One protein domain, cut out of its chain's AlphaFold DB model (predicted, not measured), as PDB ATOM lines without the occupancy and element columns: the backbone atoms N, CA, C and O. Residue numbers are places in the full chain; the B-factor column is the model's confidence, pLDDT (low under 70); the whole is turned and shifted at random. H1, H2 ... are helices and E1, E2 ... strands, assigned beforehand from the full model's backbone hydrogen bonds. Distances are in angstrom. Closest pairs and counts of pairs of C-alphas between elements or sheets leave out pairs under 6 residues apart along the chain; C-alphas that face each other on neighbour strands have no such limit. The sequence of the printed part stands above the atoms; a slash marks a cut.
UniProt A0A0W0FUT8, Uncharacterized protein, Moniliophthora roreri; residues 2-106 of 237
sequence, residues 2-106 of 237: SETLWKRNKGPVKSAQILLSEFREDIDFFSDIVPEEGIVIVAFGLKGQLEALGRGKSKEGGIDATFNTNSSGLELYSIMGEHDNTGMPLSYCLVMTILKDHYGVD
ATOM      1  N   SER A   2      40.500   2.224 -25.106       71.31
ATOM      2  CA  SER A   2      39.305   2.296 -25.968       71.31
ATOM      3  C   SER A   2      38.060   1.748 -25.256       71.31
ATOM      4  O   SER A   2      38.162   0.705 -24.611       71.31
ATOM      5  N   GLU A   3      36.891   2.396 -25.401       79.06
ATOM      6  CA  GLU A   3      35.606   1.914 -24.845       79.06
ATOM      7  C   GLU A   3      35.288   0.472 -25.261       79.06
ATOM      8  O   GLU A   3      34.679  -0.283 -24.506       79.06
ATOM      9  N   THR A   4      35.758   0.062 -26.440       83.06
ATOM     10  CA  THR A   4      35.575  -1.294 -26.969       83.06
ATOM     11  C   THR A   4      36.150  -2.382 -26.061       83.06
ATOM     12  O   THR A   4      35.676  -3.516 -26.093       83.06
ATOM     13  N   LEU A   5      37.141  -2.063 -25.222       81.69
ATOM     14  CA  LEU A   5      37.788  -3.043 -24.349       81.69
ATOM     15  C   LEU A   5      36.951  -3.395 -23.116       81.69
ATOM     16  O   LEU A   5      37.037  -4.530 -22.660       81.69
ATOM     17  N   TRP A   6      36.116  -2.481 -22.615       82.31
ATOM     18  CA  TRP A   6      35.407  -2.648 -21.336       82.31
ATOM     19  C   TRP A   6      33.880  -2.509 -21.428       82.31
ATOM     20  O   TRP A   6      33.155  -3.007 -20.565       82.31
ATOM     21  N   LYS A   7      33.355  -1.854 -22.469       88.50
ATOM     22  CA  LYS A   7      31.921  -1.584 -22.623       88.50
ATOM     23  C   LYS A   7      31.225  -2.754 -23.317       88.50
ATOM     24  O   LYS A   7      31.249  -2.876 -24.538       88.50
ATOM     25  N   ARG A   8      30.604  -3.626 -22.528       91.06
ATOM     26  CA  ARG A   8      29.824  -4.795 -22.976       91.06
ATOM     27  C   ARG A   8      28.320  -4.551 -22.960       91.06
ATOM     28  O   ARG A   8      27.561  -5.274 -23.597       91.06
ATOM     29  N   ASN A   9      27.873  -3.533 -22.230       91.69
ATOM     30  CA  ASN A   9      26.467  -3.175 -22.110       91.69
ATOM     31  C   ASN A   9      26.298  -1.655 -21.963       91.69
ATOM     32  O   ASN A   9      27.246  -0.951 -21.623       91.69
ATOM     33  N   LYS A  10      25.079  -1.151 -22.201       86.06
ATOM     34  CA  LYS A  10      24.720   0.247 -21.914       86.06
ATOM     35  C   LYS A  10      24.674   0.526 -20.410       86.06
ATOM     36  O   LYS A  10      25.031   1.621 -19.995       86.06
ATOM     37  N   GLY A  11      24.234  -0.449 -19.614       83.38
ATOM     38  CA  GLY A  11      24.216  -0.359 -18.159       83.38
ATOM     39  C   GLY A  11      25.602  -0.649 -17.566       83.38
ATOM     40  O   GLY A  11      26.171  -1.694 -17.889       83.38
ATOM     41  N   PRO A  12      26.135   0.206 -16.679       81.06
ATOM     42  CA  PRO A  12      27.496   0.101 -16.139       81.06
ATOM     43  C   PRO A  12      27.708  -1.189 -15.333       81.06
ATOM     44  O   PRO A  12      28.641  -1.940 -15.604       81.06
ATOM     45  N   VAL A  13      26.782  -1.513 -14.422       84.19
ATOM     46  CA  VAL A  13      26.820  -2.742 -13.607       84.19
ATOM     47  C   VAL A  13      26.766  -3.979 -14.491       84.19
ATOM     48  O   VAL A  13      27.579  -4.889 -14.352       84.19
ATOM     49  N   LYS A  14      25.830  -4.006 -15.448       87.69
ATOM     50  CA  LYS A  14      25.680  -5.156 -16.338       87.69
ATOM     51  C   LYS A  14      26.891  -5.316 -17.256       87.69
ATOM     52  O   LYS A  14      27.297  -6.440 -17.529       87.69
ATOM     53  N   SER A  15      27.480  -4.206 -17.703       89.31
ATOM     54  CA  SER A  15      28.718  -4.205 -18.481       89.31
ATOM     55  C   SER A  15      29.871  -4.806 -17.681       89.31
ATOM     56  O   SER A  15      30.564  -5.677 -18.198       89.31
ATOM     57  N   ALA A  16      30.035  -4.391 -16.419       88.19
ATOM     58  CA  ALA A  16      31.060  -4.920 -15.524       88.19
ATOM     59  C   ALA A  16      30.870  -6.421 -15.268       88.19
ATOM     60  O   ALA A  16      31.818  -7.183 -15.408       88.19
ATOM     61  N   GLN A  17      29.644  -6.868 -14.981       90.44
ATOM     62  CA  GLN A  17      29.341  -8.292 -14.796       90.44
ATOM     63  C   GLN A  17      29.685  -9.133 -16.033       90.44
ATOM     64  O   GLN A  17      30.270 -10.204 -15.891       90.44
ATOM     65  N   ILE A  18      29.344  -8.657 -17.240       93.12
ATOM     66  CA  ILE A  18      29.674  -9.370 -18.484       93.12
ATOM     67  C   ILE A  18      31.189  -9.433 -18.668       93.12
ATOM     68  O   ILE A  18      31.720 -10.516 -18.884       93.12
ATOM     69  N   LEU A  19      31.890  -8.308 -18.516       92.56
ATOM     70  CA  LEU A  19      33.345  -8.269 -18.650       92.56
ATOM     71  C   LEU A  19      34.028  -9.209 -17.652       92.56
ATOM     72  O   LEU A  19      34.867 -10.010 -18.038       92.56
ATOM     73  N   LEU A  20      33.643  -9.161 -16.378       91.31
ATOM     74  CA  LEU A  20      34.212 -10.016 -15.336       91.31
ATOM     75  C   LEU A  20      33.921 -11.502 -15.590       91.31
ATOM     76  O   LEU A  20      34.759 -12.350 -15.301       91.31
ATOM     77  N   SER A  21      32.777 -11.831 -16.198       91.69
ATOM     78  CA  SER A  21      32.467 -13.213 -16.579       91.69
ATOM     79  C   SER A  21      33.388 -13.775 -17.671       91.69
ATOM     80  O   SER A  21      33.558 -14.992 -17.738       91.69
ATOM     81  N   GLU A  22      34.028 -12.915 -18.477       94.12
ATOM     82  CA  GLU A  22      35.062 -13.315 -19.446       94.12
ATOM     83  C   GLU A  22      36.332 -13.828 -18.735       94.12
ATOM     84  O   GLU A  22      37.043 -14.656 -19.294       94.12
ATOM     85  N   PHE A  23      36.570 -13.406 -17.485       92.19
ATOM     86  CA  PHE A  23      37.730 -13.766 -16.655       92.19
ATOM     87  C   PHE A  23      37.384 -14.725 -15.506       92.19
ATOM     88  O   PHE A  23      38.130 -14.839 -14.539       92.19
ATOM     89  N   ARG A  24      36.253 -15.436 -15.586       89.88
ATOM     90  CA  ARG A  24      35.764 -16.338 -14.522       89.88
ATOM     91  C   ARG A  24      36.751 -17.434 -14.098       89.88
ATOM     92  O   ARG A  24      36.601 -18.007 -13.025       89.88
ATOM     93  N   GLU A  25      37.711 -17.776 -14.955       90.62
ATOM     94  CA  GLU A  25      38.745 -18.760 -14.628       90.62
ATOM     95  C   GLU A  25      39.763 -18.174 -13.637       90.62
ATOM     96  O   GLU A  25      40.214 -18.898 -12.755       90.62
ATOM     97  N   ASP A  26      40.010 -16.860 -13.698       88.75
ATOM     98  CA  ASP A  26      40.984 -16.118 -12.882       88.75
ATOM     99  C   ASP A  26      40.366 -15.445 -11.643       88.75
ATOM    100  O   ASP A  26      41.088 -15.056 -10.720       88.75
ATOM    101  N   ILE A  27      39.038 -15.288 -11.608       90.44
ATOM    102  CA  ILE A  27      38.322 -14.620 -10.512       90.44
ATOM    103  C   ILE A  27      37.227 -15.495  -9.902       90.44
ATOM    104  O   ILE A  27      36.630 -16.327 -10.586       90.44
ATOM    105  N   ASP A  28      36.912 -15.245  -8.635       86.25
ATOM    106  CA  ASP A  28      35.733 -15.784  -7.951       86.25
ATOM    107  C   ASP A  28      34.730 -14.668  -7.680       86.25
ATOM    108  O   ASP A  28      35.066 -13.675  -7.041       86.25
ATOM    109  N   PHE A  29      33.485 -14.831  -8.129       85.81
ATOM    110  CA  PHE A  29      32.407 -13.925  -7.734       85.81
ATOM    111  C   PHE A  29      31.945 -14.237  -6.313       85.81
ATOM    112  O   PHE A  29      31.653 -15.385  -5.986       85.81
ATOM    113  N   PHE A  30      31.782 -13.204  -5.492       80.62
ATOM    114  CA  PHE A  30      31.177 -13.341  -4.169       80.62
ATOM    115  C   PHE A  30      29.658 -13.168  -4.277       80.62
ATOM    116  O   PHE A  30      29.105 -12.125  -3.932       80.62
ATOM    117  N   SER A  31      28.987 -14.191  -4.810       74.50
ATOM    118  CA  SER A  31      27.536 -14.194  -5.055       74.50
ATOM    119  C   SER A  31      26.685 -14.210  -3.787       74.50
ATOM    120  O   SER A  31      25.517 -13.841  -3.842       74.50
ATOM    121  N   ASP A  32      27.266 -14.626  -2.664       72.75
ATOM    122  CA  ASP A  32      26.550 -14.778  -1.393       72.75
ATOM    123  C   ASP A  32      26.393 -13.447  -0.641       72.75
ATOM    124  O   ASP A  32      25.729 -13.382   0.394       72.75
ATOM    125  N   ILE A  33      26.990 -12.366  -1.155       70.56
ATOM    126  CA  ILE A  33      26.771 -11.024  -0.626       70.56
ATOM    127  C   ILE A  33      25.365 -10.588  -1.025       70.56
ATOM    128  O   ILE A  33      25.108 -10.232  -2.174       70.56
ATOM    129  N   VAL A  34      24.458 -10.597  -0.052       73.31
ATOM    130  CA  VAL A  34      23.112 -10.044  -0.199       73.31
ATOM    131  C   VAL A  34      23.196  -8.533   0.033       73.31
ATOM    132  O   VAL A  34      23.465  -8.121   1.164       73.31
ATOM    133  N   PRO A  35      23.019  -7.689  -0.998       70.69
ATOM    134  CA  PRO A  35      23.007  -6.248  -0.798       70.69
ATOM    135  C   PRO A  35      21.750  -5.829  -0.029       70.69
ATOM    136  O   PRO A  35      20.674  -6.401  -0.217       70.69
ATOM    137  N   GLU A  36      21.878  -4.806   0.816       67.06
ATOM    138  CA  GLU A  36      20.708  -4.142   1.392       67.06
ATOM    139  C   GLU A  36      19.880  -3.456   0.297       67.06
ATOM    140  O   GLU A  36      20.361  -3.148  -0.800       67.06
ATOM    141  N   GLU A  37      18.609  -3.210   0.595       59.31
ATOM    142  CA  GLU A  37      17.684  -2.569  -0.330       59.31
ATOM    143  C   GLU A  37      18.194  -1.177  -0.747       59.31
ATOM    144  O   GLU A  37      18.529  -0.332   0.087       59.31
ATOM    145  N   GLY A  38      18.270  -0.928  -2.057       58.69
ATOM    146  CA  GLY A  38      18.837   0.312  -2.595       58.69
ATOM    147  C   GLY A  38      20.367   0.318  -2.739       58.69
ATOM    148  O   GLY A  38      20.953   1.380  -2.972       58.69
ATOM    149  N   ILE A  39      21.025  -0.838  -2.624       66.31
ATOM    150  CA  ILE A  39      22.459  -0.998  -2.882       66.31
ATOM    151  C   ILE A  39      22.663  -2.013  -4.008       66.31
ATOM    152  O   ILE A  39      22.031  -3.066  -4.048       66.31
ATOM    153  N   VAL A  40      23.569  -1.713  -4.938       76.38
ATOM    154  CA  VAL A  40      24.039  -2.679  -5.937       76.38
ATOM    155  C   VAL A  40      25.507  -2.977  -5.679       76.38
ATOM    156  O   VAL A  40      26.325  -2.060  -5.647       76.38
ATOM    157  N   ILE A  41      25.834  -4.261  -5.520       79.75
ATOM    158  CA  ILE A  41      27.197  -4.733  -5.263       79.75
ATOM    159  C   ILE A  41      27.638  -5.680  -6.379       79.75
ATOM    160  O   ILE A  41      26.910  -6.598  -6.760       79.75
ATOM    161  N   VAL A  42      28.852  -5.477  -6.892       86.12
ATOM    162  CA  VAL A  42      29.576  -6.466  -7.702       86.12
ATOM    163  C   VAL A  42      30.929  -6.705  -7.048       86.12
ATOM    164  O   VAL A  42      31.808  -5.850  -7.117       86.12
ATOM    165  N   ALA A  43      31.097  -7.863  -6.413       83.31
ATOM    166  CA  ALA A  43      32.309  -8.207  -5.679       83.31
ATOM    167  C   ALA A  43      32.955  -9.481  -6.227       83.31
ATOM    168  O   ALA A  43      32.262 -10.451  -6.552       83.31
ATOM    169  N   PHE A  44      34.281  -9.466  -6.331       87.88
ATOM    170  CA  PHE A  44      35.057 -10.594  -6.832       87.88
ATOM    171  C   PHE A  44      36.465 -10.652  -6.223       87.88
ATOM    172  O   PHE A  44      37.083  -9.623  -5.946       87.88
ATOM    173  N   GLY A  45      36.971 -11.866  -6.021       84.81
ATOM    174  CA  GLY A  45      38.338 -12.161  -5.592       84.81
ATOM    175  C   GLY A  45      39.223 -12.581  -6.761       84.81
ATOM    176  O   GLY A  45      38.729 -13.155  -7.728       84.81
ATOM    177  N   LEU A  46      40.525 -12.312  -6.676       85.50
ATOM    178  CA  LEU A  46      41.505 -12.772  -7.660       85.50
ATOM    179  C   LEU A  46      42.099 -14.115  -7.207       85.50
ATOM    180  O   LEU A  46      42.829 -14.169  -6.214       85.50
ATOM    181  N   LYS A  47      41.781 -15.202  -7.918       84.06
ATOM    182  CA  LYS A  47      42.102 -16.576  -7.494       84.06
ATOM    183  C   LYS A  47      43.591 -16.799  -7.311       84.06
ATOM    184  O   LYS A  47      44.003 -17.238  -6.247       84.06
ATOM    185  N   GLY A  48      44.406 -16.435  -8.303       81.50
ATOM    186  CA  GLY A  48      45.852 -16.666  -8.248       81.50
ATOM    187  C   GLY A  48      46.526 -15.975  -7.058       81.50
ATOM    188  O   GLY A  48      47.425 -16.532  -6.437       81.50
ATOM    189  N   GLN A  49      46.063 -14.779  -6.692       77.81
ATOM    190  CA  GLN A  49      46.567 -14.003  -5.561       77.81
ATOM    191  C   GLN A  49      46.097 -14.597  -4.230       77.81
ATOM    192  O   GLN A  49      46.888 -14.713  -3.296       77.81
ATOM    193  N   LEU A  50      44.831 -15.014  -4.149       75.31
ATOM    194  CA  LEU A  50      44.282 -15.702  -2.978       75.31
ATOM    195  C   LEU A  50      44.954 -17.066  -2.747       75.31
ATOM    196  O   LEU A  50      45.224 -17.436  -1.606       75.31
ATOM    197  N   GLU A  51      45.267 -17.797  -3.816       80.06
ATOM    198  CA  GLU A  51      46.015 -19.055  -3.772       80.06
ATOM    199  C   GLU A  51      47.472 -18.841  -3.356       80.06
ATOM    200  O   GLU A  51      47.957 -19.562  -2.484       80.06
ATOM    201  N   ALA A  52      48.150 -17.837  -3.926       72.56
ATOM    202  CA  ALA A  52      49.527 -17.484  -3.578       72.56
ATOM    203  C   ALA A  52      49.659 -17.085  -2.103       72.56
ATOM    204  O   ALA A  52      50.589 -17.513  -1.422       72.56
ATOM    205  N   LEU A  53      48.688 -16.332  -1.582       67.06
ATOM    206  CA  LEU A  53      48.610 -15.997  -0.163       67.06
ATOM    207  C   LEU A  53      48.473 -17.250   0.728       67.06
ATOM    208  O   LEU A  53      48.941 -17.259   1.870       67.06
ATOM    209  N   GLY A  54      47.878 -18.320   0.192       61.41
ATOM    210  CA  GLY A  54      47.643 -19.591   0.866       61.41
ATOM    211  C   GLY A  54      46.500 -19.531   1.883       61.41
ATOM    212  O   GLY A  54      46.041 -18.467   2.295       61.41
ATOM    213  N   ARG A  55      46.038 -20.701   2.354       57.16
ATOM    214  CA  ARG A  55      45.046 -20.822   3.448       57.16
ATOM    215  C   ARG A  55      45.664 -20.487   4.820       57.16
ATOM    216  O   ARG A  55      45.610 -21.288   5.752       57.16
ATOM    217  N   GLY A  56      46.301 -19.325   4.931       50.06
ATOM    218  CA  GLY A  56      46.985 -18.819   6.118       50.06
ATOM    219  C   GLY A  56      46.468 -17.444   6.547       50.06
ATOM    220  O   GLY A  56      45.724 -16.779   5.835       50.06
ATOM    221  N   LYS A  57      46.851 -17.011   7.752       48.00
ATOM    222  CA  LYS A  57      46.516 -15.677   8.269       48.00
ATOM    223  C   LYS A  57      47.461 -14.646   7.643       48.00
ATOM    224  O   LYS A  57      48.648 -14.665   7.973       48.00
ATOM    225  N   SER A  58      46.953 -13.727   6.820       48.19
ATOM    226  CA  SER A  58      47.675 -12.479   6.533       48.19
ATOM    227  C   SER A  58      47.977 -11.764   7.845       48.19
ATOM    228  O   SER A  58      47.111 -11.660   8.717       48.19
ATOM    229  N   LYS A  59      49.210 -11.282   8.006       47.41
ATOM    230  CA  LYS A  59      49.596 -10.494   9.186       47.41
ATOM    231  C   LYS A  59      49.086  -9.058   9.109       47.41
ATOM    232  O   LYS A  59      48.900  -8.425  10.145       47.41
ATOM    233  N   GLU A  60      48.847  -8.578   7.894       47.91
ATOM    234  CA  GLU A  60      48.379  -7.234   7.594       47.91
ATOM    235  C   GLU A  60      47.438  -7.278   6.384       47.91
ATOM    236  O   GLU A  60      47.677  -8.013   5.422       47.91
ATOM    237  N   GLY A  61      46.352  -6.511   6.463       49.12
ATOM    238  CA  GLY A  61      45.398  -6.317   5.381       49.12
ATOM    239  C   GLY A  61      45.090  -4.833   5.243       49.12
ATOM    240  O   GLY A  61      44.896  -4.142   6.244       49.12
ATOM    241  N   GLY A  62      45.075  -4.344   4.008       45.44
ATOM    242  CA  GLY A  62      44.707  -2.977   3.662       45.44
ATOM    243  C   GLY A  62      43.362  -2.961   2.953       45.44
ATOM    244  O   GLY A  62      43.084  -3.833   2.136       45.44
ATOM    245  N   ILE A  63      42.535  -1.966   3.248       53.03
ATOM    246  CA  ILE A  63      41.353  -1.661   2.445       53.03
ATOM    247  C   ILE A  63      41.550  -0.253   1.922       53.03
ATOM    248  O   ILE A  63      41.857   0.652   2.700       53.03
ATOM    249  N   ASP A  64      41.384  -0.091   0.620       61.28
ATOM    250  CA  ASP A  64      41.448   1.210  -0.028       61.28
ATOM    251  C   ASP A  64      40.273   1.376  -0.987       61.28
ATOM    252  O   ASP A  64      39.748   0.389  -1.512       61.28
ATOM    253  N   ALA A  65      39.849   2.615  -1.194       62.44
ATOM    254  CA  ALA A  65      38.710   2.950  -2.034       62.44
ATOM    255  C   ALA A  65      39.116   3.968  -3.096       62.44
ATOM    256  O   ALA A  65      39.846   4.922  -2.833       62.44
ATOM    257  N   THR A  66      38.610   3.767  -4.306       61.19
ATOM    258  CA  THR A  66      38.759   4.697  -5.421       61.19
ATOM    259  C   THR A  66      37.382   5.121  -5.904       61.19
ATOM    260  O   THR A  66      36.517   4.296  -6.213       61.19
ATOM    261  N   PHE A  67      37.185   6.431  -5.962       58.16
ATOM    262  CA  PHE A  67      35.944   7.065  -6.390       58.16
ATOM    263  C   PHE A  67      36.115   7.632  -7.809       58.16
ATOM    264  O   PHE A  67      37.234   7.748  -8.309       58.16
ATOM    265  N   ASN A  68      35.007   7.951  -8.487       56.12
ATOM    266  CA  ASN A  68      34.996   8.482  -9.863       56.12
ATOM    267  C   ASN A  68      35.692   7.594 -10.911       56.12
ATOM    268  O   ASN A  68      36.226   8.065 -11.915       56.12
ATOM    269  N   THR A  69      35.686   6.278 -10.701       54.97
ATOM    270  CA  THR A  69      36.224   5.325 -11.683       54.97
ATOM    271  C   THR A  69      35.295   5.147 -12.891       54.97
ATOM    272  O   THR A  69      35.671   4.512 -13.876       54.97
ATOM    273  N   ASN A  70      34.074   5.690 -12.833       64.69
ATOM    274  CA  ASN A  70      33.065   5.619 -13.884       64.69
ATOM    275  C   ASN A  70      32.040   6.758 -13.761       64.69
ATOM    276  O   ASN A  70      31.783   7.280 -12.680       64.69
ATOM    277  N   SER A  71      31.379   7.068 -14.876       59.56
ATOM    278  CA  SER A  71      30.324   8.085 -14.987       59.56
ATOM    279  C   SER A  71      28.991   7.701 -14.329       59.56
ATOM    280  O   SER A  71      27.973   8.339 -14.582       59.56
ATOM    281  N   SER A  72      28.953   6.620 -13.553       63.69
ATOM    282  CA  SER A  72      27.727   6.043 -12.992       63.69
ATOM    283  C   SER A  72      27.720   5.998 -11.467       63.69
ATOM    284  O   SER A  72      26.863   5.338 -10.889       63.69
ATOM    285  N   GLY A  73      28.673   6.679 -10.822       63.06
ATOM    286  CA  GLY A  73      28.724   6.791  -9.367       63.06
ATOM    287  C   GLY A  73      29.013   5.475  -8.644       63.06
ATOM    288  O   GLY A  73      28.678   5.368  -7.471       63.06
ATOM    289  N   LEU A  74      29.600   4.470  -9.314       69.12
ATOM    290  CA  LEU A  74      30.086   3.283  -8.602       69.12
ATOM    291  C   LEU A  74      31.416   3.595  -7.919       69.12
ATOM    292  O   LEU A  74      32.347   4.106  -8.549       69.12
ATOM    293  N   GLU A  75      31.508   3.198  -6.662       75.12
ATOM    294  CA  GLU A  75      32.704   3.255  -5.832       75.12
ATOM    295  C   GLU A  75      33.425   1.908  -5.917       75.12
ATOM    296  O   GLU A  75      32.786   0.857  -5.837       75.12
ATOM    297  N   LEU A  76      34.744   1.917  -6.117       78.00
ATOM    298  CA  LEU A  76      35.550   0.700  -6.191       78.00
ATOM    299  C   LEU A  76      36.395   0.570  -4.929       78.00
ATOM    300  O   LEU A  76      37.363   1.304  -4.740       78.00
ATOM    301  N   TYR A  77      36.068  -0.421  -4.115       74.44
ATOM    302  CA  TYR A  77      36.864  -0.842  -2.973       74.44
ATOM    303  C   TYR A  77      37.816  -1.962  -3.385       74.44
ATOM    304  O   TYR A  77      37.465  -2.816  -4.199       74.44
ATOM    305  N   SER A  78      39.005  -1.979  -2.795       73.06
ATOM    306  CA  SER A  78      39.985  -3.051  -2.935       73.06
ATOM    307  C   SER A  78      40.408  -3.560  -1.563       73.06
ATOM    308  O   SER A  78      40.590  -2.776  -0.629       73.06
ATOM    309  N   ILE A  79      40.564  -4.875  -1.441       66.81
ATOM    310  CA  ILE A  79      41.225  -5.509  -0.303       66.81
ATOM    311  C   ILE A  79      42.614  -5.919  -0.765       66.81
ATOM    312  O   ILE A  79      42.762  -6.597  -1.780       66.81
ATOM    313  N   MET A  80      43.628  -5.522  -0.010       67.88
ATOM    314  CA  MET A  80      45.025  -5.849  -0.245       67.88
ATOM    315  C   MET A  80      45.563  -6.696   0.904       67.88
ATOM    316  O   MET A  80      45.251  -6.447   2.068       67.88
ATOM    317  N   GLY A  81      46.395  -7.674   0.576       61.09
ATOM    318  CA  GLY A  81      47.140  -8.482   1.534       61.09
ATOM    319  C   GLY A  81      48.635  -8.301   1.349       61.09
ATOM    320  O   GLY A  81      49.100  -7.924   0.274       61.09
ATOM    321  N   GLU A  82      49.390  -8.587   2.401       68.00
ATOM    322  CA  GLU A  82      50.838  -8.744   2.317       68.00
ATOM    323  C   GLU A  82      51.196 -10.213   2.065       68.00
ATOM    324  O   GLU A  82      50.687 -11.111   2.741       68.00
ATOM    325  N   HIS A  83      52.075 -10.440   1.093       65.69
ATOM    326  CA  HIS A  83      52.733 -11.717   0.850       65.69
ATOM    327  C   HIS A  83      54.180 -11.446   0.430       65.69
ATOM    328  O   HIS A  83      54.431 -10.608  -0.441       65.69
ATOM    329  N   ASP A  84      55.136 -12.119   1.069       72.62
ATOM    330  CA  ASP A  84      56.575 -11.923   0.856       72.62
ATOM    331  C   ASP A  84      57.021 -10.444   0.905       72.62
ATOM    332  O   ASP A  84      57.810  -9.962   0.090       72.62
ATOM    333  N   ASN A  85      56.523  -9.700   1.897       67.00
ATOM    334  CA  ASN A  85      56.732  -8.264   2.116       67.00
ATOM    335  C   ASN A  85      56.257  -7.361   0.965       67.00
ATOM    336  O   ASN A  85      56.668  -6.201   0.881       67.00
ATOM    337  N   THR A  86      55.395  -7.872   0.085       63.91
ATOM    338  CA  THR A  86      54.807  -7.130  -1.030       63.91
ATOM    339  C   THR A  86      53.297  -7.036  -0.849       63.91
ATOM    340  O   THR A  86      52.627  -8.028  -0.571       63.91
ATOM    341  N   GLY A  87      52.748  -5.831  -1.013       63.75
ATOM    342  CA  GLY A  87      51.302  -5.632  -1.054       63.75
ATOM    343  C   GLY A  87      50.732  -6.121  -2.384       63.75
ATOM    344  O   GLY A  87      51.197  -5.702  -3.444       63.75
ATOM    345  N   MET A  88      49.723  -6.986  -2.338       72.81
ATOM    346  CA  MET A  88      49.000  -7.475  -3.512       72.81
ATOM    347  C   MET A  88      47.489  -7.281  -3.350       72.81
ATOM    348  O   MET A  88      46.970  -7.445  -2.243       72.81
ATOM    349  N   PRO A  89      46.757  -6.950  -4.428       74.94
ATOM    350  CA  PRO A  89      45.302  -6.925  -4.392       74.94
ATOM    351  C   PRO A  89      44.758  -8.354  -4.308       74.94
ATOM    352  O   PRO A  89      45.169  -9.229  -5.067       74.94
ATOM    353  N   LEU A  90      43.821  -8.578  -3.395       74.44
ATOM    354  CA  LEU A  90      43.156  -9.862  -3.178       74.44
ATOM    355  C   LEU A  90      41.747  -9.865  -3.763       74.44
ATOM    356  O   LEU A  90      41.317 -10.854  -4.351       74.44
ATOM    357  N   SER A  91      41.015  -8.766  -3.600       76.94
ATOM    358  CA  SER A  91      39.643  -8.655  -4.085       76.94
ATOM    359  C   SER A  91      39.242  -7.214  -4.349       76.94
ATOM    360  O   SER A  91      39.880  -6.267  -3.881       76.94
ATOM    361  N   TYR A  92      38.157  -7.073  -5.102       79.94
ATOM    362  CA  TYR A  92      37.532  -5.804  -5.427       79.94
ATOM    363  C   TYR A  92      36.025  -5.862  -5.181       79.94
ATOM    364  O   TYR A  92      35.392  -6.909  -5.332       79.94
ATOM    365  N   CYS A  93      35.443  -4.720  -4.828       77.81
ATOM    366  CA  CYS A  93      34.011  -4.559  -4.616       77.81
ATOM    367  C   CYS A  93      33.540  -3.234  -5.220       77.81
ATOM    368  O   CYS A  93      33.930  -2.163  -4.762       77.81
ATOM    369  N   LEU A  94      32.701  -3.318  -6.250       76.12
ATOM    370  CA  LEU A  94      31.987  -2.184  -6.825       76.12
ATOM    371  C   LEU A  94      30.681  -1.982  -6.061       76.12
ATOM    372  O   LEU A  94      29.872  -2.909  -5.999       76.12
ATOM    373  N   VAL A  95      30.464  -0.787  -5.525       67.88
ATOM    374  CA  VAL A  95      29.257  -0.423  -4.776       67.88
ATOM    375  C   VAL A  95      28.578   0.756  -5.458       67.88
ATOM    376  O   VAL A  95      29.228   1.738  -5.801       67.88
ATOM    377  N   MET A  96      27.268   0.661  -5.669       64.06
ATOM    378  CA  MET A  96      26.422   1.784  -6.071       64.06
ATOM    379  C   MET A  96      25.328   1.969  -5.033       64.06
ATOM    380  O   MET A  96      24.589   1.027  -4.738       64.06
ATOM    381  N   THR A  97      25.193   3.191  -4.533       61.41
ATOM    382  CA  THR A  97      24.176   3.546  -3.545       61.41
ATOM    383  C   THR A  97      23.109   4.406  -4.217       61.41
ATOM    384  O   THR A  97      23.395   5.523  -4.641       61.41
ATOM    385  N   ILE A  98      21.867   3.924  -4.316       56.25
ATOM    386  CA  ILE A  98      20.766   4.643  -4.991       56.25
ATOM    387  C   ILE A  98      19.889   5.446  -4.010       56.25
ATOM    388  O   ILE A  98      18.680   5.558  -4.195       56.25
ATOM    389  N   LEU A  99      20.485   6.037  -2.960       48.06
ATOM    390  CA  LEU A  99      19.768   6.706  -1.852       48.06
ATOM    391  C   LEU A  99      18.755   7.764  -2.307       48.06
ATOM    392  O   LEU A  99      17.645   7.827  -1.778       48.06
ATOM    393  N   LYS A 100      19.131   8.592  -3.285       47.16
ATOM    394  CA  LYS A 100      18.265   9.647  -3.820       47.16
ATOM    395  C   LYS A 100      17.068   9.065  -4.575       47.16
ATOM    396  O   LYS A 100      15.935   9.456  -4.313       47.16
ATOM    397  N   ASP A 101      17.324   8.123  -5.479       47.41
ATOM    398  CA  ASP A 101      16.308   7.589  -6.392       47.41
ATOM    399  C   ASP A 101      15.373   6.584  -5.706       47.41
ATOM    400  O   ASP A 101      14.210   6.471  -6.082       47.41
ATOM    401  N   HIS A 102      15.863   5.874  -4.686       40.50
ATOM    402  CA  HIS A 102      15.117   4.819  -4.001       40.50
ATOM    403  C   HIS A 102      14.372   5.307  -2.753       40.50
ATOM    404  O   HIS A 102      13.225   4.933  -2.531       40.50
ATOM    405  N   TYR A 103      15.005   6.154  -1.935       37.81
ATOM    406  CA  TYR A 103      14.439   6.599  -0.656       37.81
ATOM    407  C   TYR A 103      13.946   8.051  -0.680       37.81
ATOM    408  O   TYR A 103      13.446   8.542   0.330       37.81
ATOM    409  N   GLY A 104      14.089   8.756  -1.809       44.78
ATOM    410  CA  GLY A 104      13.680  10.157  -1.935       44.78
ATOM    411  C   GLY A 104      14.441  11.093  -0.995       44.78
ATOM    412  O   GLY A 104      13.947  12.170  -0.666       44.78
ATOM    413  N   VAL A 105      15.620  10.677  -0.520       45.78
ATOM    414  CA  VAL A 105      16.424  11.476   0.403       45.78
ATOM    415  C   VAL A 105      16.962  12.684  -0.354       45.78
ATOM    416  O   VAL A 105      17.786  12.559  -1.264       45.78
ATOM    417  N   ASP A 106      16.471  13.860   0.026       53.50
ATOM    418  CA  ASP A 106      16.838  15.135  -0.568       53.50
ATOM    419  C   ASP A 106      17.619  15.991   0.433       53.50
ATOM    420  O   ASP A 106      17.080  16.453   1.438       53.50
TER     421      ASP A 106
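This is residues 2 to 106 of the 237 residues of an uncharacterized protein of Moniliophthora roreri (UniProt A0A0W0FUT8). A long, twisted sheet of five antiparallel strands makes the body, with helix H1 lying along E2 over one face. The short helix H2 sits beside the strands, level with the sheet, and the small helix H3 lies beyond the last residue of the longest strand, E5. The printed part has 105 residues, with three named helices and five named strands in the order H1, E1, E2, H2, E3, E4, E5, H3; the class is mixed, helices and strands, and the sheet runs E1, E2, E5, E4, E3. It is only just compact, close to loose, with a radius of gyration of the C-alphas of 15.5 A and spans of 47 by 33 by 25 A.

H1, residues 12 to 22, is on the sheet at a height over the sheet of 9.8 A. It lies over E2, residues 39 to 46, and runs along the strands, at 23 degrees to E2 on the local plane; the closest C-alphas of the two are those of Gln 17 and Val 42, 7.3 A apart. E1, residues 27 to 29, is an edge strand and forms a hairpin with E2, with N 28 and O 45 2.9 A apart. H2, residues 47 to 53, stands at the sheet's level, with a height of 0.3 A; its closest C-alpha pair with E5, residues 86 to 97, is Gln 49 and Leu 90, 5.9 A. H1 and H2 are apart. E3, residues 61 to 66, is the other edge strand and forms a hairpin with E4, residues 75 to 83, with N 66 and O 76 2.8 A apart. E4 and E5 also form a hairpin, with N 77 and O 93 at 2.8 A. E3, E4 and E5 are a meander, each strand the antiparallel neighbour of the one before. E5 and E2 are antiparallel at 161 degrees, with N 94 and O 42 at 2.8 A. H3, residues 99 to 103, is not on the sheet. In H1, H2 and H3 every O i to N i+4 pair is within hydrogen-bond range.

H1 begins at C-alpha 12 (27.496, 0.101, -16.139) and is 15.8 A long. E2 is 22.9 A long, E3 16.8 A and E4 25.9 A. E5, 32.5 A, begins at C-alpha 86 (54.807, -7.130, -1.030). H3 ends at C-alpha 103 (14.439, 6.599, -0.656).

The two C-alphas farthest apart are those of Asp 84 and Gly 104, 48.3 A. The printed part has no cut, and no link is long. The mean pLDDT of the printed part is 71.3; 46 residues are under 70, among them residues 53 to 74 and 95 to 106.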